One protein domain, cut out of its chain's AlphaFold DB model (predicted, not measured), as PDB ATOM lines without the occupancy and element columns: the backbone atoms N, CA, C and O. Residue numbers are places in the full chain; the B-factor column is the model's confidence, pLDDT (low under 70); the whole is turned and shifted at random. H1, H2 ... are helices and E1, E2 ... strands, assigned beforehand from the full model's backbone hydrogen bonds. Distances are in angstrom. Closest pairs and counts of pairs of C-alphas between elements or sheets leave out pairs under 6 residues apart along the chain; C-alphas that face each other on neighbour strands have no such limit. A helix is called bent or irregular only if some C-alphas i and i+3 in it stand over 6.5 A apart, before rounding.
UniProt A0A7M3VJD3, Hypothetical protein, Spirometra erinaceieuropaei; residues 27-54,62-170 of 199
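What this domain is: This is residues 27 to 54 and 62 to 170 of the 199 residues of the protein "Hypothetical protein" of Spirometra erinaceieuropaei (UniProt A0A7M3VJD3). Look for a rounded cluster of mostly crossed helices: H6, the longest by residues with 19, crosses H5 at one end of the model, and H7 runs through the middle from H6 to H2. H8 packs on H2 at the far end, H1 makes a corner with the beginning of H2, and H3 and H4 sit between H5 and H7. The printed part has 137 residues, with eight named helices and one named strand in the order H1 H2 H3 H4 H5 E1 H6 H7 H8, and its class is mostly helix. It is compact, with a radius of gyration of the C-alphas of 14.3 A and spans of 36 by 30 by 26 A.

How they stand to each other: Begin at H6, residues 110 to 128, which has a kink of 32 degrees near residue 117. It touches H5, residues 87 to 101, at a steep tilt of 50 degrees, opposite ways; the closest C-alphas, of Thr 97 and Phe 121, are 6.1 A apart. With residues 118 to 122 alone H6 touches the hub, H7, residues 136 to 148, closest at the C-alphas of Ser 122 and Tyr 136, 5.5 A. H6 and H7 are only just irregular: C-alphas 115 and 118 are 6.7 A apart, as are 139 and 142. H7 touches H2, residues 37 to 54, at a steep tilt of 53 degrees, the same way, with the C-alphas of Met 44 and Val 144 closest at 5.5 A. H8, residues 157 to 168, touches H2 with the C-alphas of Ala 46 and Val 163 closest at 5.4 A, opposite ways at a shallow tilt of 34 degrees, only just short of steep. H1, residues 27 to 35, and H2 touch only at the corner, closest at the C-alphas of Leu 33 and Leu 39, 5.4 A. H3, residues 64 to 73, touches H7 at the C-alphas of Leu 70 and Val 143, 6.5 A. H4, residues 76 to 81, touches H5 at the C-alphas of His 77 and Thr 87, 5.8 A. E1, residues 107 to 109, pairs with no named strand, but residues 62 to 63 pair antiparallel with its residues 107 to 108. Every O i to N i+4 pair is within hydrogen-bond range in H1, H2, H3, H4, H5 and H8, against 13 of 15 in H6 and 5 of 9 in H7.

Where its parts are: Find C-alpha 110 at (73.596, 135.587, 133.641); H6 runs 25.2 A to C-alpha 128. H2 measures 25.9 A, H5 20.8 A and H7 19.9 A. H1 begins at (83.889, 160.181, 129.558), and H8 ends at C-alpha 168, (83.381, 149.969, 142.295).

The domain as a whole: The C-alphas farthest apart, of Thr 28 and Gly 104, are 40.9 A apart. Residues 55 to 61 are not printed, and C-alphas 54 and 62 are 13.4 A apart across the cut. Of the links printed whole, none is long. The mean pLDDT of the printed part is 84.4, and residues 154 to 170 are under 70.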
ATOM      1  N   ARG A  27      82.924 160.457 130.634       74.75
ATOM      2  CA  ARG A  27      83.889 160.181 129.558       74.75
ATOM      3  C   ARG A  27      85.033 159.293 130.058       74.75
ATOM      4  O   ARG A  27      85.263 158.217 129.512       74.75
ATOM      5  N   THR A  28      85.658 159.672 131.172       75.56
ATOM      6  CA  THR A  28      86.738 158.896 131.808       75.56
ATOM      7  C   THR A  28      86.267 157.499 132.237       75.56
ATOM      8  O   THR A  28      86.990 156.512 132.100       75.56
ATOM      9  N   ALA A  29      85.047 157.385 132.769       70.56
ATOM     10  CA  ALA A  29      84.464 156.107 133.166       70.56
ATOM     11  C   ALA A  29      84.212 155.198 131.954       70.56
ATOM     12  O   ALA A  29      84.510 154.003 132.019       70.56
ATOM     13  N   CYS A  30      83.720 155.757 130.847       76.75
ATOM     14  CA  CYS A  30      83.550 155.049 129.582       76.75
ATOM     15  C   CYS A  30      84.885 154.521 129.043       76.75
ATOM     16  O   CYS A  30      84.984 153.336 128.727       76.75
ATOM     17  N   GLU A  31      85.924 155.356 128.989       76.94
ATOM     18  CA  GLU A  31      87.265 154.943 128.551       76.94
ATOM     19  C   GLU A  31      87.797 153.781 129.400       76.94
ATOM     20  O   GLU A  31      88.174 152.733 128.873       76.94
ATOM     21  N   ARG A  32      87.736 153.906 130.732       75.44
ATOM     22  CA  ARG A  32      88.148 152.835 131.658       75.44
ATOM     23  C   ARG A  32      87.374 151.541 131.431       75.44
ATOM     24  O   ARG A  32      87.963 150.463 131.470       75.44
ATOM     25  N   LEU A  33      86.067 151.644 131.196       74.69
ATOM     26  CA  LEU A  33      85.204 150.496 130.947       74.69
ATOM     27  C   LEU A  33      85.630 149.760 129.676       74.69
ATOM     28  O   LEU A  33      85.737 148.540 129.696       74.69
ATOM     29  N   LEU A  34      85.935 150.478 128.596       76.25
ATOM     30  CA  LEU A  34      86.315 149.882 127.311       76.25
ATOM     31  C   LEU A  34      87.695 149.215 127.316       76.25
ATOM     32  O   LEU A  34      87.911 148.270 126.556       76.25
ATOM     33  N   HIS A  35      88.606 149.666 128.179       76.31
ATOM     34  CA  HIS A  35      89.948 149.092 128.304       76.31
ATOM     35  C   HIS A  35      90.035 147.900 129.267       76.31
ATOM     36  O   HIS A  35      90.994 147.131 129.190       76.31
ATOM     37  N   ASP A  36      89.041 147.696 130.136       77.56
ATOM     38  CA  ASP A  36      89.031 146.598 131.104       77.56
ATOM     39  C   ASP A  36      87.902 145.595 130.806       77.56
ATOM     40  O   ASP A  36      86.717 145.814 131.076       77.56
ATOM     41  N   ARG A  37      88.289 144.418 130.295       77.19
ATOM     42  CA  ARG A  37      87.371 143.307 129.990       77.19
ATOM     43  C   ARG A  37      86.544 142.868 131.206       77.19
ATOM     44  O   ARG A  37      85.401 142.415 131.053       77.19
ATOM     45  N   TYR A  38      87.108 142.968 132.405       78.81
ATOM     46  CA  TYR A  38      86.399 142.645 133.633       78.81
ATOM     47  C   TYR A  38      85.294 143.667 133.902       78.81
ATOM     48  O   TYR A  38      84.148 143.277 134.135       78.81
ATOM     49  N   LEU A  39      85.601 144.962 133.770       77.75
ATOM     50  CA  LEU A  39      84.613 146.033 133.918       77.75
ATOM     51  C   LEU A  39      83.507 145.949 132.864       77.75
ATOM     52  O   LEU A  39      82.345 146.128 133.215       77.75
ATOM     53  N   LEU A  40      83.819 145.577 131.619       81.69
ATOM     54  CA  LEU A  40      82.807 145.285 130.594       81.69
ATOM     55  C   LEU A  40      81.852 144.168 131.023       81.69
ATOM     56  O   LEU A  40      80.638 144.279 130.863       81.69
ATOM     57  N   THR A  41      82.388 143.095 131.600       83.56
ATOM     58  CA  THR A  41      81.583 141.953 132.057       83.56
ATOM     59  C   THR A  41      80.692 142.345 133.240       83.56
ATOM     60  O   THR A  41      79.504 142.021 133.259       83.56
ATOM     61  N   CYS A  42      81.237 143.094 134.199       81.19
ATOM     62  CA  CYS A  42      80.502 143.691 135.313       81.19
ATOM     63  C   CYS A  42      79.391 144.640 134.832       81.19
ATOM     64  O   CYS A  42      78.239 144.501 135.243       81.19
ATOM     65  N   GLY A  43      79.704 145.543 133.902       82.69
ATOM     66  CA  GLY A  43      78.737 146.455 133.293       82.69
ATOM     67  C   GLY A  43      77.620 145.709 132.564       82.69
ATOM     68  O   GLY A  43      76.449 146.046 132.715       82.69
ATOM     69  N   MET A  44      77.946 144.628 131.851       87.94
ATOM     70  CA  MET A  44      76.949 143.797 131.174       87.94
ATOM     71  C   MET A  44      75.987 143.138 132.167       87.94
ATOM     72  O   MET A  44      74.779 143.135 131.938       87.94
ATOM     73  N   LYS A  45      76.492 142.623 133.300       86.88
ATOM     74  CA  LYS A  45      75.639 142.085 134.377       86.88
ATOM     75  C   LYS A  45      74.670 143.138 134.902       86.88
ATOM     76  O   LYS A  45      73.485 142.843 135.050       86.88
ATOM     77  N   ALA A  46      75.167 144.345 135.157       82.00
ATOM     78  CA  ALA A  46      74.360 145.459 135.637       82.00
ATOM     79  C   ALA A  46      73.265 145.847 134.630       82.00
ATOM     80  O   ALA A  46      72.103 145.964 135.015       82.00
ATOM     81  N   VAL A  47      73.593 145.953 133.335       86.38
ATOM     82  CA  VAL A  47      72.607 146.258 132.282       86.38
ATOM     83  C   VAL A  47      71.552 145.159 132.158       86.38
ATOM     84  O   VAL A  47      70.365 145.468 132.071       86.38
ATOM     85  N   ILE A  48      71.944 143.881 132.210       88.75
ATOM     86  CA  ILE A  48      70.992 142.760 132.217       88.75
ATOM     87  C   ILE A  48      70.079 142.839 133.449       88.75
ATOM     88  O   ILE A  48      68.868 142.668 133.322       88.75
ATOM     89  N   GLY A  49      70.636 143.120 134.631       83.25
ATOM     90  CA  GLY A  49      69.869 143.303 135.865       83.25
ATOM     91  C   GLY A  49      68.836 144.425 135.745       83.25
ATOM     92  O   GLY A  49      67.646 144.189 135.953       83.25
ATOM     93  N   ALA A  50      69.270 145.609 135.306       80.94
ATOM     94  CA  ALA A  50      68.405 146.769 135.102       80.94
ATOM     95  C   ALA A  50      67.311 146.517 134.050       80.94
ATOM     96  O   ALA A  50      66.157 146.910 134.237       80.94
ATOM     97  N   ALA A  51      67.642 145.835 132.948       83.81
ATOM     98  CA  ALA A  51      66.679 145.484 131.904       83.81
ATOM     99  C   ALA A  51      65.568 144.568 132.429       83.81
ATOM    100  O   ALA A  51      64.402 144.737 132.074       83.81
ATOM    101  N   ARG A  52      65.920 143.616 133.295       83.38
ATOM    102  CA  ARG A  52      64.977 142.651 133.865       83.38
ATOM    103  C   ARG A  52      64.062 143.259 134.902       83.38
ATOM    104  O   ARG A  52      62.865 142.991 134.872       83.38
ATOM    105  N   GLU A  53      64.604 144.112 135.760       79.38
ATOM    106  CA  GLU A  53      63.812 144.842 136.747       79.38
ATOM    107  C   GLU A  53      62.712 145.667 136.067       79.38
ATOM    108  O   GLU A  53      61.555 145.622 136.473       79.38
ATOM    109  N   ARG A  54      63.034 146.333 134.953       77.31
ATOM    110  CA  ARG A  54      62.052 147.083 134.151       77.31
ATOM    111  C   ARG A  54      60.975 146.214 133.510       77.31
ATOM    112  O   ARG A  54      59.908 146.719 133.187       77.31
ATOM    113  N   ILE A  62      68.833 135.173 131.978       92.75
ATOM    114  CA  ILE A  62      68.554 135.887 130.736       92.75
ATOM    115  C   ILE A  62      67.910 134.915 129.746       92.75
ATOM    116  O   ILE A  62      68.380 133.786 129.589       92.75
ATOM    117  N   SER A  63      66.811 135.338 129.121       93.06
ATOM    118  CA  SER A  63      66.181 134.620 128.012       93.06
ATOM    119  C   SER A  63      66.836 134.989 126.685       93.06
ATOM    120  O   SER A  63      67.434 136.062 126.557       93.06
ATOM    121  N   GLU A  64      66.674 134.127 125.682       94.38
ATOM    122  CA  GLU A  64      67.088 134.417 124.303       94.38
ATOM    123  C   GLU A  64      66.485 135.748 123.828       94.38
ATOM    124  O   GLU A  64      67.217 136.654 123.433       94.38
ATOM    125  N   SER A  65      65.176 135.924 124.024       92.38
ATOM    126  CA  SER A  65      64.447 137.125 123.612       92.38
ATOM    127  C   SER A  65      64.976 138.413 124.249       92.38
ATOM    128  O   SER A  65      65.080 139.444 123.582       92.38
ATOM    129  N   LEU A  66      65.345 138.375 125.533       92.12
ATOM    130  CA  LEU A  66      65.932 139.526 126.216       92.12
ATOM    131  C   LEU A  66      67.344 139.811 125.697       92.12
ATOM    132  O   LEU A  66      67.696 140.970 125.488       92.12
ATOM    133  N   SER A  67      68.142 138.768 125.471       94.56
ATOM    134  CA  SER A  67      69.478 138.890 124.888       94.56
ATOM    135  C   SER A  67      69.429 139.519 123.490       94.56
ATOM    136  O   SER A  67      70.111 140.518 123.247       94.56
ATOM    137  N   ALA A  68      68.558 139.018 122.610       94.06
ATOM    138  CA  ALA A  68      68.347 139.568 121.276       94.06
ATOM    139  C   ALA A  68      67.865 141.026 121.341       94.06
ATOM    140  O   ALA A  68      68.411 141.893 120.654       94.06
ATOM    141  N   LYS A  69      66.908 141.336 122.229       91.75
ATOM    142  CA  LYS A  69      66.426 142.709 122.436       91.75
ATOM    143  C   LYS A  69      67.553 143.646 122.871       91.75
ATOM    144  O   LYS A  69      67.682 144.723 122.299       91.75
ATOM    145  N   LEU A  70      68.399 143.238 123.820       92.19
ATOM    146  CA  LEU A  70      69.553 144.034 124.251       92.19
ATOM    147  C   LEU A  70      70.513 144.317 123.089       92.19
ATOM    148  O   LEU A  70      70.928 145.460 122.921       92.19
ATOM    149  N   PHE A  71      70.823 143.323 122.251       93.69
ATOM    150  CA  PHE A  71      71.665 143.522 121.065       93.69
ATOM    151  C   PHE A  71      71.019 144.418 120.002       93.69
ATOM    152  O   PHE A  71      71.717 145.188 119.331       93.69
ATOM    153  N   CYS A  72      69.696 144.371 119.858       90.31
ATOM    154  CA  CYS A  72      68.951 145.260 118.972       90.31
ATOM    155  C   CYS A  72      68.973 146.716 119.455       90.31
ATOM    156  O   CYS A  72      69.373 147.597 118.692       90.31
ATOM    157  N   GLU A  73      68.635 146.968 120.721       88.75
ATOM    158  CA  GLU A  73      68.647 148.306 121.340       88.75
ATOM    159  C   GLU A  73      70.057 148.926 121.341       88.75
ATOM    160  O   GLU A  73      70.277 150.100 121.004       88.75
ATOM    161  N   ALA A  74      71.058 148.092 121.619       88.56
ATOM    162  CA  ALA A  74      72.466 148.460 121.579       88.56
ATOM    163  C   ALA A  74      73.003 148.664 120.154       88.56
ATOM    164  O   ALA A  74      74.131 149.120 119.987       88.56
ATOM    165  N   LYS A  75      72.200 148.363 119.122       88.81
ATOM    166  CA  LYS A  75      72.565 148.448 117.699       88.81
ATOM    167  C   LYS A  75      73.786 147.591 117.336       88.81
ATOM    168  O   LYS A  75      74.455 147.878 116.347       88.81
ATOM    169  N   VAL A  76      74.033 146.504 118.070       90.88
ATOM    170  CA  VAL A  76      75.155 145.575 117.828       90.88
ATOM    171  C   VAL A  76      75.080 145.017 116.405       90.88
ATOM    172  O   VAL A  76      76.040 145.107 115.648       90.88
ATOM    173  N   HIS A  77      73.898 144.568 115.981       90.25
ATOM    174  CA  HIS A  77      73.650 144.083 114.618       90.25
ATOM    175  C   HIS A  77      74.004 145.106 113.520       90.25
ATOM    176  O   HIS A  77      74.364 144.717 112.412       90.25
ATOM    177  N   LYS A  78      73.924 146.420 113.793       87.50
ATOM    178  CA  LYS A  78      74.316 147.453 112.818       87.50
ATOM    179  C   LYS A  78      75.830 147.535 112.661       87.50
ATOM    180  O   LYS A  78      76.287 147.799 111.557       87.50
ATOM    181  N   VAL A  79      76.586 147.281 113.730       85.81
ATOM    182  CA  VAL A  79      78.053 147.214 113.681       85.81
ATOM    183  C   VAL A  79      78.489 146.042 112.805       85.81
ATOM    184  O   VAL A  79      79.266 146.229 111.875       85.81
ATOM    185  N   PHE A  80      77.915 144.858 113.027       88.75
ATOM    186  CA  PHE A  80      78.229 143.664 112.233       88.75
ATOM    187  C   PHE A  80      77.749 143.759 110.777       88.75
ATOM    188  O   PHE A  80      78.407 143.232 109.882       88.75
ATOM    189  N   ARG A  81      76.702 144.545 110.498       89.94
ATOM    190  CA  ARG A  81      76.305 144.883 109.122       89.94
ATOM    191  C   ARG A  81      77.407 145.600 108.342       89.94
ATOM    192  O   ARG A  81      77.555 145.356 107.150       89.94
ATOM    193  N   LEU A  82      78.222 146.432 108.996       85.44
ATOM    194  CA  LEU A  82      79.379 147.075 108.350       85.44
ATOM    195  C   LEU A  82      80.467 146.063 107.946       85.44
ATOM    196  O   LEU A  82      81.274 146.349 107.057       85.44
ATOM    197  N   MET A  83      80.468 144.886 108.579       86.38
ATOM    198  CA  MET A  83      81.351 143.752 108.288       86.38
ATOM    199  C   MET A  83      80.728 142.738 107.315       86.38
ATOM    200  O   MET A  83      81.342 141.715 107.047       86.38
ATOM    201  N   GLY A  84      79.540 143.018 106.767       88.12
ATOM    202  CA  GLY A  84      78.871 142.144 105.800       88.12
ATOM    203  C   GLY A  84      77.894 141.131 106.400       88.12
ATOM    204  O   GLY A  84      77.308 140.369 105.643       88.12
ATOM    205  N   VAL A  85      77.663 141.145 107.718       92.56
ATOM    206  CA  VAL A  85      76.664 140.273 108.362       92.56
ATOM    207  C   VAL A  85      75.319 140.982 108.393       92.56
ATOM    208  O   VAL A  85      75.137 141.967 109.117       92.56
ATOM    209  N   ASP A  86      74.350 140.503 107.620       93.31
ATOM    210  CA  ASP A  86      73.013 141.083 107.669       93.31
ATOM    211  C   ASP A  86      72.305 140.789 109.010       93.31
ATOM    212  O   ASP A  86      72.739 139.988 109.840       93.31
ATOM    213  N   THR A  87      71.205 141.494 109.270       93.19
ATOM    214  CA  THR A  87      70.509 141.379 110.561       93.19
ATOM    215  C   THR A  87      69.824 140.032 110.754       93.19
ATOM    216  O   THR A  87      69.764 139.557 111.884       93.19
ATOM    217  N   THR A  88      69.351 139.404 109.681       94.62
ATOM    218  CA  THR A  88      68.738 138.076 109.734       94.62
ATOM    219  C   THR A  88      69.792 137.025 110.060       94.62
ATOM    220  O   THR A  88      69.573 136.214 110.954       94.62
ATOM    221  N   GLN A  89      70.961 137.082 109.418       95.56
ATOM    222  CA  GLN A  89      72.102 136.219 109.723       95.56
ATOM    223  C   GLN A  89      72.581 136.401 111.163       95.56
ATOM    224  O   GLN A  89      72.747 135.418 111.882       95.56
ATOM    225  N   PHE A  90      72.741 137.648 111.619       96.50
ATOM    226  CA  PHE A  90      73.154 137.939 112.992       96.50
ATOM    227  C   PHE A  90      72.178 137.347 114.022       96.50
ATOM    228  O   PHE A  90      72.605 136.680 114.964       96.50
ATOM    229  N   LEU A  91      70.871 137.574 113.846       95.94
ATOM    230  CA  LEU A  91      69.843 137.072 114.765       95.94
ATOM    231  C   LEU A  91      69.664 135.552 114.666       95.94
ATOM    232  O   LEU A  91      69.467 134.895 115.684       95.94
ATOM    233  N   GLY A  92      69.777 134.979 113.466       96.12
ATOM    234  CA  GLY A  92      69.735 133.534 113.258       96.12
ATOM    235  C   GLY A  92      70.889 132.828 113.966       96.12
ATOM    236  O   GLY A  92      70.667 131.865 114.699       96.12
ATOM    237  N   LEU A  93      72.107 133.357 113.825       96.75
ATOM    238  CA  LEU A  93      73.290 132.829 114.502       96.75
ATOM    239  C   LEU A  93      73.197 132.994 116.022       96.75
ATOM    240  O   LEU A  93      73.544 132.077 116.765       96.75
ATOM    241  N   HIS A  94      72.695 134.140 116.489       97.00
ATOM    242  CA  HIS A  94      72.440 134.402 117.907       97.00
ATOM    243  C   HIS A  94      71.494 133.359 118.505       97.00
ATOM    244  O   HIS A  94      71.859 132.681 119.467       97.00
ATOM    245  N   CYS A  95      70.322 133.191 117.890       95.50
ATOM    246  CA  CYS A  95      69.289 132.262 118.323       95.50
ATOM    247  C   CYS A  95      69.813 130.819 118.310       95.50
ATOM    248  O   CYS A  95      69.763 130.135 119.335       95.50
ATOM    249  N   GLY A  96      70.414 130.381 117.198       95.56
ATOM    250  CA  GLY A  96      71.002 129.044 117.077       95.56
ATOM    251  C   GLY A  96      72.075 128.777 118.135       95.56
ATOM    252  O   GLY A  96      72.037 127.755 118.821       95.56
ATOM    253  N   THR A  97      72.979 129.733 118.357       96.50
ATOM    254  CA  THR A  97      74.015 129.622 119.396       96.50
ATOM    255  C   THR A  97      73.403 129.557 120.793       96.50
ATOM    256  O   THR A  97      73.856 128.773 121.627       96.50
ATOM    257  N   PHE A  98      72.366 130.351 121.068       96.25
ATOM    258  CA  PHE A  98      71.721 130.388 122.379       96.25
ATOM    259  C   PHE A  98      71.061 129.048 122.701       96.25
ATOM    260  O   PHE A  98      71.276 128.511 123.789       96.25
ATOM    261  N   TYR A  99      70.313 128.482 121.750       94.00
ATOM    262  CA  TYR A  99      69.686 127.168 121.897       94.00
ATOM    263  C   TYR A  99      70.719 126.049 122.056       94.00
ATOM    264  O   TYR A  99      70.550 125.196 122.932       94.00
ATOM    265  N   ASN A 100      71.805 126.081 121.280       93.62
ATOM    266  CA  ASN A 100      72.876 125.088 121.360       93.62
ATOM    267  C   ASN A 100      73.595 125.138 122.716       93.62
ATOM    268  O   ASN A 100      73.723 124.118 123.390       93.62
ATOM    269  N   VAL A 101      74.010 126.328 123.162       93.75
ATOM    270  CA  VAL A 101      74.681 126.523 124.461       93.75
ATOM    271  C   VAL A 101      73.743 126.221 125.631       93.75
ATOM    272  O   VAL A 101      74.159 125.658 126.643       93.75
ATOM    273  N   GLY A 102      72.471 126.591 125.507       88.31
ATOM    274  CA  GLY A 102      71.448 126.357 126.519       88.31
ATOM    275  C   GLY A 102      70.954 124.912 126.597       88.31
ATOM    276  O   GLY A 102      70.126 124.633 127.463       88.31
ATOM    277  N   PHE A 103      71.413 124.009 125.720       88.88
ATOM    278  CA  PHE A 103      70.872 122.651 125.564       88.88
ATOM    279  C   PHE A 103      69.338 122.656 125.425       88.88
ATOM    280  O   PHE A 103      68.624 121.956 126.142       88.88
ATOM    281  N   GLY A 104      68.813 123.528 124.560       83.94
ATOM    282  CA  GLY A 104      67.374 123.675 124.315       83.94
ATOM    283  C   GLY A 104      66.608 124.503 125.356       83.94
ATOM    284  O   GLY A 104      65.416 124.760 125.180       83.94
ATOM    285  N   ARG A 105      67.250 124.957 126.441       84.69
ATOM    286  CA  ARG A 105      66.594 125.799 127.455       84.69
ATOM    287  C   ARG A 105      66.326 127.205 126.919       84.69
ATOM    288  O   ARG A 105      67.191 127.835 126.322       84.69
ATOM    289  N   LYS A 106      65.149 127.745 127.252       85.25
ATOM    290  CA  LYS A 106      64.713 129.105 126.865       85.25
ATOM    291  C   LYS A 106      65.452 130.236 127.597       85.25
ATOM    292  O   LYS A 106      65.339 131.400 127.214       85.25
ATOM    293  N   GLN A 107      66.168 129.910 128.672       92.00
ATOM    294  CA  GLN A 107      66.901 130.859 129.505       92.00
ATOM    295  C   GLN A 107      68.115 130.198 130.161       92.00
ATOM    296  O   GLN A 107      68.133 128.988 130.392       92.00
ATOM    297  N   MET A 108      69.109 131.008 130.513       93.69
ATOM    298  CA  MET A 108      70.311 130.581 131.232       93.69
ATOM    299  C   MET A 108      70.681 131.600 132.308       93.69
ATOM    300  O   MET A 108      70.222 132.737 132.266       93.69
ATOM    301  N   THR A 109      71.473 131.209 133.308       91.56
ATOM    302  CA  THR A 109      71.962 132.171 134.310       91.56
ATOM    303  C   THR A 109      72.817 133.247 133.639       91.56
ATOM    304  O   THR A 109      73.521 132.970 132.668       91.56
ATOM    305  N   THR A 110      72.789 134.474 134.161       90.81
ATOM    306  CA  THR A 110      73.596 135.587 133.641       90.81
ATOM    307  C   THR A 110      75.086 135.238 133.636       90.81
ATOM    308  O   THR A 110      75.795 135.570 132.691       90.81
ATOM    309  N   ASP A 111      75.572 134.514 134.647       89.12
ATOM    310  CA  ASP A 111      76.959 134.046 134.674       89.12
ATOM    311  C   ASP A 111      77.270 133.053 133.557       89.12
ATOM    312  O   ASP A 111      78.289 133.198 132.884       89.12
ATOM    313  N   PHE A 112      76.397 132.072 133.317       90.69
ATOM    314  CA  PHE A 112      76.581 131.114 132.226       90.69
ATOM    315  C   PHE A 112      76.508 131.803 130.859       90.69
ATOM    316  O   PHE A 112      77.322 131.527 129.979       90.69
ATOM    317  N   TYR A 113      75.607 132.776 130.710       93.75
ATOM    318  CA  TYR A 113      75.502 133.606 129.514       93.75
ATOM    319  C   TYR A 113      76.807 134.349 129.207       93.75
ATOM    320  O   TYR A 113      77.318 134.292 128.090       93.75
ATOM    321  N   LEU A 114      77.397 135.013 130.202       91.31
ATOM    322  CA  LEU A 114      78.629 135.783 130.005       91.31
ATOM    323  C   LEU A 114      79.867 134.895 129.850       91.31
ATOM    324  O   LEU A 114      80.774 135.245 129.100       91.31
ATOM    325  N   ARG A 115      79.916 133.755 130.549       89.81
ATOM    326  CA  ARG A 115      81.072 132.845 130.538       89.81
ATOM    327  C   ARG A 115      81.092 131.919 129.326       89.81
ATOM    328  O   ARG A 115      82.177 131.579 128.868       89.81
ATOM    329  N   ILE A 116      79.928 131.503 128.826       92.44
ATOM    330  CA  ILE A 116      79.819 130.459 127.799       92.44
ATOM    331  C   ILE A 116      79.145 130.980 126.533       92.44
ATOM    332  O   ILE A 116      79.726 130.847 125.455       92.44
ATOM    333  N   PHE A 117      77.964 131.598 126.634       95.19
ATOM    334  CA  PHE A 117      77.238 132.051 125.443       95.19
ATOM    335  C   PHE A 117      77.979 133.170 124.703       95.19
ATOM    336  O   PHE A 117      78.288 132.986 123.530       95.19
ATOM    337  N   ILE A 118      78.324 134.286 125.362       94.50
ATOM    338  CA  ILE A 118      78.975 135.423 124.684       94.50
ATOM    339  C   ILE A 118      80.287 135.007 123.993       94.50
ATOM    340  O   ILE A 118      80.447 135.331 122.818       94.50
ATOM    341  N   PRO A 119      81.216 134.266 124.637       92.62
ATOM    342  CA  PRO A 119      82.433 133.819 123.961       92.62
ATOM    343  C   PRO A 119      82.178 132.836 122.816       92.62
ATOM    344  O   PRO A 119      82.933 132.812 121.851       92.62
ATOM    345  N   THR A 120      81.138 132.005 122.908       94.69
ATOM    346  CA  THR A 120      80.784 131.084 121.818       94.69
ATOM    347  C   THR A 120      80.203 131.855 120.641       94.69
ATOM    348  O   THR A 120      80.726 131.740 119.543       94.69
ATOM    349  N   PHE A 121      79.236 132.737 120.884       95.88
ATOM    350  CA  PHE A 121      78.646 133.580 119.847       95.88
ATOM    351  C   PHE A 121      79.675 134.507 119.179       95.88
ATOM    352  O   PHE A 121      79.643 134.687 117.967       95.88
ATOM    353  N   SER A 122      80.634 135.035 119.949       93.31
ATOM    354  CA  SER A 122      81.776 135.791 119.415       93.31
ATOM    355  C   SER A 122      82.565 134.979 118.392       93.31
ATOM    356  O   SER A 122      82.793 135.466 117.293       93.31
ATOM    357  N   ARG A 123      82.931 133.735 118.725       93.31
ATOM    358  CA  ARG A 123      83.709 132.857 117.837       93.31
ATOM    359  C   ARG A 123      82.944 132.462 116.580       93.31
ATOM    360  O   ARG A 123      83.525 132.435 115.504       93.31
ATOM    361  N   GLU A 124      81.649 132.197 116.707       94.12
ATOM    362  CA  GLU A 124      80.784 131.920 115.558       94.12
ATOM    363  C   GLU A 124      80.718 133.128 114.605       94.12
ATOM    364  O   GLU A 124      80.817 132.974 113.390       94.12
ATOM    365  N   LEU A 125      80.626 134.351 115.143       93.25
ATOM    366  CA  LEU A 125      80.674 135.577 114.338       93.25
ATOM    367  C   LEU A 125      82.052 135.827 113.720       93.25
ATOM    368  O   LEU A 125      82.130 136.273 112.579       93.25
ATOM    369  N   GLU A 126      83.129 135.564 114.460       91.94
ATOM    370  CA  GLU A 126      84.509 135.661 113.969       91.94
ATOM    371  C   GLU A 126      84.726 134.723 112.780       91.94
ATOM    372  O   GLU A 126      85.247 135.158 111.755       91.94
ATOM    373  N   ALA A 127      84.258 133.475 112.886       91.44
ATOM    374  CA  ALA A 127      84.307 132.496 111.807       91.44
ATOM    375  C   ALA A 127      83.463 132.932 110.601       91.44
ATOM    376  O   ALA A 127      83.942 132.860 109.472       91.44
ATOM    377  N   LEU A 128      82.248 133.445 110.834       90.88
ATOM    378  CA  LEU A 128      81.348 133.895 109.769       90.88
ATOM    379  C   LEU A 128      81.948 135.015 108.904       90.88
ATOM    380  O   LEU A 128      81.661 135.079 107.713       90.88
ATOM    381  N   VAL A 129      82.755 135.903 109.490       88.88
ATOM    382  CA  VAL A 129      83.380 137.028 108.765       88.88
ATOM    383  C   VAL A 129      84.878 136.846 108.529       88.88
ATOM    384  O   VAL A 129      85.560 137.811 108.176       88.88
ATOM    385  N   GLU A 130      85.395 135.639 108.769       87.69
ATOM    386  CA  GLU A 130      86.808 135.277 108.601       87.69
ATOM    387  C   GLU A 130      87.771 136.224 109.355       87.69
ATOM    388  O   GLU A 130      88.861 136.567 108.893       87.69
ATOM    389  N   SER A 131      87.362 136.686 110.540       83.62
ATOM    390  CA  SER A 131      88.162 137.576 111.384       83.62
ATOM    391  C   SER A 131      89.084 136.788 112.308       83.62
ATOM    392  O   SER A 131      88.659 135.885 113.018       83.62
ATOM    393  N   THR A 132      90.345 137.208 112.383       79.94
ATOM    394  CA  THR A 132      91.316 136.725 113.381       79.94
ATOM    395  C   THR A 132      91.325 137.562 114.664       79.94
ATOM    396  O   THR A 132      92.079 137.275 115.594       79.94
ATOM    397  N   GLN A 133      90.513 138.620 114.716       80.00
ATOM    398  CA  GLN A 133      90.420 139.546 115.843       80.00
ATOM    399  C   GLN A 133      89.211 139.206 116.721       80.00
ATOM    400  O   GLN A 133      88.131 138.974 116.176       80.00
ATOM    401  N   PRO A 134      89.350 139.238 118.061       79.12
ATOM    402  CA  PRO A 134      88.282 138.843 118.970       79.12
ATOM    403  C   PRO A 134      87.132 139.859 118.989       79.12
ATOM    404  O   PRO A 134      87.334 141.053 119.225       79.12
ATOM    405  N   PHE A 135      85.899 139.380 118.837       86.19
ATOM    406  CA  PHE A 135      84.677 140.194 118.818       86.19
ATOM    407  C   PHE A 135      83.969 140.304 120.171       86.19
ATOM    408  O   PHE A 135      82.931 140.957 120.289       86.19
ATOM    409  N   TYR A 136      84.543 139.740 121.230       84.25
ATOM    410  CA  TYR A 136      83.938 139.748 122.561       84.25
ATOM    411  C   TYR A 136      83.592 141.171 123.034       84.25
ATOM    412  O   TYR A 136      82.462 141.447 123.438       84.25
ATOM    413  N   ASN A 137      84.547 142.101 122.928       81.25
ATOM    414  CA  ASN A 137      84.323 143.495 123.318       81.25
ATOM    415  C   ASN A 137      83.311 144.183 122.393       81.25
ATOM    416  O   ASN A 137      82.524 144.999 122.856       81.25
ATOM    417  N   LEU A 138      83.285 143.809 121.114       82.12
ATOM    418  CA  LEU A 138      82.339 144.309 120.118       82.12
ATOM    419  C   LEU A 138      80.886 143.933 120.410       82.12
ATOM    420  O   LEU A 138      79.974 144.686 120.078       82.12
ATOM    421  N   LEU A 139      80.666 142.782 121.044       88.56
ATOM    422  CA  LEU A 139      79.340 142.345 121.472       88.56
ATOM    423  C   LEU A 139      78.893 143.041 122.759       88.56
ATOM    424  O   LEU A 139      77.722 143.394 122.895       88.56
ATOM    425  N   ILE A 140      79.810 143.228 123.711       89.31
ATOM    426  CA  ILE A 140      79.467 143.713 125.052       89.31
ATOM    427  C   ILE A 140      79.468 145.235 125.140       89.31
ATOM    428  O   ILE A 140      78.527 145.811 125.685       89.31
ATOM    429  N   ALA A 141      80.504 145.895 124.620       85.50
ATOM    430  CA  ALA A 141      80.678 147.335 124.770       85.50
ATOM    431  C   ALA A 141      79.443 148.131 124.326       85.50
ATOM    432  O   ALA A 141      78.958 148.920 125.134       85.50
ATOM    433  N   PRO A 142      78.835 147.894 123.145       87.31
ATOM    434  CA  PRO A 142      77.669 148.671 122.727       87.31
ATOM    435  C   PRO A 142      76.482 148.531 123.687       87.31
ATOM    436  O   PRO A 142      75.712 149.474 123.863       87.31
ATOM    437  N   VAL A 143      76.332 147.356 124.315       89.88
ATOM    438  CA  VAL A 143      75.260 147.076 125.279       89.88
ATOM    439  C   VAL A 143      75.495 147.835 126.573       89.88
ATOM    440  O   VAL A 143      74.582 148.483 127.080       89.88
ATOM    441  N   VAL A 144      76.723 147.795 127.089       87.38
ATOM    442  CA  VAL A 144      77.080 148.504 128.321       87.38
ATOM    443  C   VAL A 144      76.998 150.014 128.123       87.38
ATOM    444  O   VAL A 144      76.445 150.718 128.962       87.38
ATOM    445  N   LEU A 145      77.459 150.508 126.976       85.00
ATOM    446  CA  LEU A 145      77.463 151.929 126.642       85.00
ATOM    447  C   LEU A 145      76.066 152.534 126.445       85.00
ATOM    448  O   LEU A 145      75.941 153.759 126.417       85.00
ATOM    449  N   MET A 146      75.001 151.724 126.364       85.69
ATOM    450  CA  MET A 146      73.629 152.244 126.326       85.69
ATOM    451  C   MET A 146      73.308 153.161 127.512       85.69
ATOM    452  O   MET A 146      72.540 154.101 127.354       85.69
ATOM    453  N   ILE A 147      73.948 152.972 128.671       78.69
ATOM    454  CA  ILE A 147      73.747 153.831 129.851       78.69
ATOM    455  C   ILE A 147      74.186 155.295 129.641       78.69
ATOM    456  O   ILE A 147      73.721 156.199 130.345       78.69
ATOM    457  N   PHE A 148      75.069 155.530 128.665       75.94
ATOM    458  CA  PHE A 148      75.583 156.849 128.281       75.94
ATOM    459  C   PHE A 148      74.888 157.416 127.032       75.94
ATOM    460  O   PHE A 148      75.221 158.506 126.565       75.94
ATOM    461  N   ARG A 149      73.913 156.694 126.470       76.12
ATOM    462  CA  ARG A 149      73.165 157.116 125.284       76.12
ATOM    463  C   ARG A 149      71.864 157.811 125.686       76.12
ATOM    464  O   ARG A 149      71.140 157.341 126.554       76.12
ATOM    465  N   LYS A 150      71.542 158.926 125.020       71.06
ATOM    466  CA  LYS A 150      70.271 159.655 125.219       71.06
ATOM    467  C   LYS A 150      69.084 159.009 124.499       71.06
ATOM    468  O   LYS A 150      67.945 159.284 124.848       71.06
ATOM    469  N   ASP A 151      69.348 158.185 123.488       72.81
ATOM    470  CA  ASP A 151      68.333 157.580 122.620       72.81
ATOM    471  C   ASP A 151      67.870 156.199 123.096       72.81
ATOM    472  O   ASP A 151      67.239 155.467 122.337       72.81
ATOM    473  N   THR A 152      68.207 155.815 124.326       73.19
ATOM    474  CA  THR A 152      67.783 154.538 124.894       73.19
ATOM    475  C   THR A 152      67.025 154.770 126.183       73.19
ATOM    476  O   THR A 152      67.255 155.742 126.898       73.19
ATOM    477  N   VAL A 153      66.139 153.836 126.514       71.06
ATOM    478  CA  VAL A 153      65.499 153.825 127.830       71.06
ATOM    479  C   VAL A 153      66.520 153.572 128.942       71.06
ATOM    480  O   VAL A 153      66.222 153.812 130.105       71.06
ATOM    481  N   PHE A 154      67.703 153.030 128.637       69.25
ATOM    482  CA  PHE A 154      68.793 152.793 129.587       69.25
ATOM    483  C   PHE A 154      69.566 154.088 129.864       69.25
ATOM    484  O   PHE A 154      69.687 154.945 128.996       69.25
ATOM    485  N   GLY A 155      70.071 154.244 131.090       64.31
ATOM    486  CA  GLY A 155      70.799 155.455 131.487       64.31
ATOM    487  C   GLY A 155      70.026 156.378 132.424       64.31
ATOM    488  O   GLY A 155      70.344 157.566 132.513       64.31
ATOM    489  N   SER A 156      69.038 155.846 133.151       69.62
ATOM    490  CA  SER A 156      68.526 156.544 134.332       69.62
ATOM    491  C   SER A 156      69.647 156.704 135.367       69.62
ATOM    492  O   SER A 156      70.614 155.939 135.368       69.62
ATOM    493  N   VAL A 157      69.509 157.677 136.277       67.88
ATOM    494  CA  VAL A 157      70.452 157.864 137.398       67.88
ATOM    495  C   VAL A 157      70.654 156.551 138.159       67.88
ATOM    496  O   VAL A 157      71.782 156.183 138.464       67.88
ATOM    497  N   ARG A 158      69.576 155.786 138.363       66.31
ATOM    498  CA  ARG A 158      69.625 154.471 139.001       66.31
ATOM    499  C   ARG A 158      70.488 153.471 138.233       66.31
ATOM    500  O   ARG A 158      71.336 152.833 138.841       66.31
ATOM    501  N   ASP A 159      70.296 153.319 136.921       68.19
ATOM    502  CA  ASP A 159      71.067 152.326 136.152       68.19
ATOM    503  C   ASP A 159      72.559 152.673 136.141       68.19
ATOM    504  O   ASP A 159      73.401 151.782 136.187       68.19
ATOM    505  N   ARG A 160      72.875 153.972 136.122       67.38
ATOM    506  CA  ARG A 160      74.249 154.477 136.212       67.38
ATOM    507  C   ARG A 160      74.861 154.173 137.573       67.38
ATOM    508  O   ARG A 160      75.937 153.600 137.604       67.38
ATOM    509  N   ILE A 161      74.138 154.440 138.663       67.00
ATOM    510  CA  ILE A 161      74.567 154.082 140.022       67.00
ATOM    511  C   ILE A 161      74.769 152.570 140.148       67.00
ATOM    512  O   ILE A 161      75.754 152.142 140.731       67.00
ATOM    513  N   ILE A 162      73.878 151.741 139.593       66.56
ATOM    514  CA  ILE A 162      74.029 150.278 139.636       66.56
ATOM    515  C   ILE A 162      75.299 149.858 138.891       66.56
ATOM    516  O   ILE A 162      76.069 149.056 139.412       66.56
ATOM    517  N   VAL A 163      75.547 150.405 137.699       66.56
ATOM    518  CA  VAL A 163      76.775 150.116 136.950       66.56
ATOM    519  C   VAL A 163      78.006 150.599 137.719       66.56
ATOM    520  O   VAL A 163      78.923 149.809 137.922       66.56
ATOM    521  N   GLU A 164      78.012 151.838 138.210       66.44
ATOM    522  CA  GLU A 164      79.103 152.408 139.008       66.44
ATOM    523  C   GLU A 164      79.370 151.593 140.275       66.44
ATOM    524  O   GLU A 164      80.520 151.292 140.577       66.44
ATOM    525  N   HIS A 165      78.327 151.164 140.982       65.81
ATOM    526  CA  HIS A 165      78.432 150.349 142.188       65.81
ATOM    527  C   HIS A 165      78.982 148.952 141.874       65.81
ATOM    528  O   HIS A 165      79.906 148.480 142.537       65.81
ATOM    529  N   VAL A 166      78.485 148.297 140.819       63.84
ATOM    530  CA  VAL A 166      78.991 146.991 140.364       63.84
ATOM    531  C   VAL A 166      80.450 147.095 139.892       63.84
ATOM    532  O   VAL A 166      81.240 146.175 140.119       63.84
ATOM    533  N   MET A 167      80.838 148.224 139.291       63.81
ATOM    534  CA  MET A 167      82.218 148.525 138.902       63.81
ATOM    535  C   MET A 167      83.120 148.855 140.099       63.81
ATOM    536  O   MET A 167      84.273 148.430 140.117       63.81
ATOM    537  N   ALA A 168      82.627 149.586 141.101       64.12
ATOM    538  CA  ALA A 168      83.381 149.969 142.295       64.12
ATOM    539  C   ALA A 168      83.618 148.768 143.222       64.12
ATOM    540  O   ALA A 168      84.723 148.569 143.728       64.12
ATOM    541  N   HIS A 169      82.622 147.893 143.366       60.31
ATOM    542  CA  HIS A 169      82.711 146.675 144.174       60.31
ATOM    543  C   HIS A 169      83.074 145.451 143.342       60.31
ATOM    544  O   HIS A 169      82.579 144.341 143.542       60.31
ATOM    545  N   LYS A 170      84.020 145.659 142.430       58.16
ATOM    546  CA  LYS A 170      84.532 144.678 141.477       58.16
ATOM    547  C   LYS A 170      84.900 143.341 142.137       58.16
ATOM    548  O   LYS A 170      84.708 142.301 141.525       58.16
TER     549      LYS A 170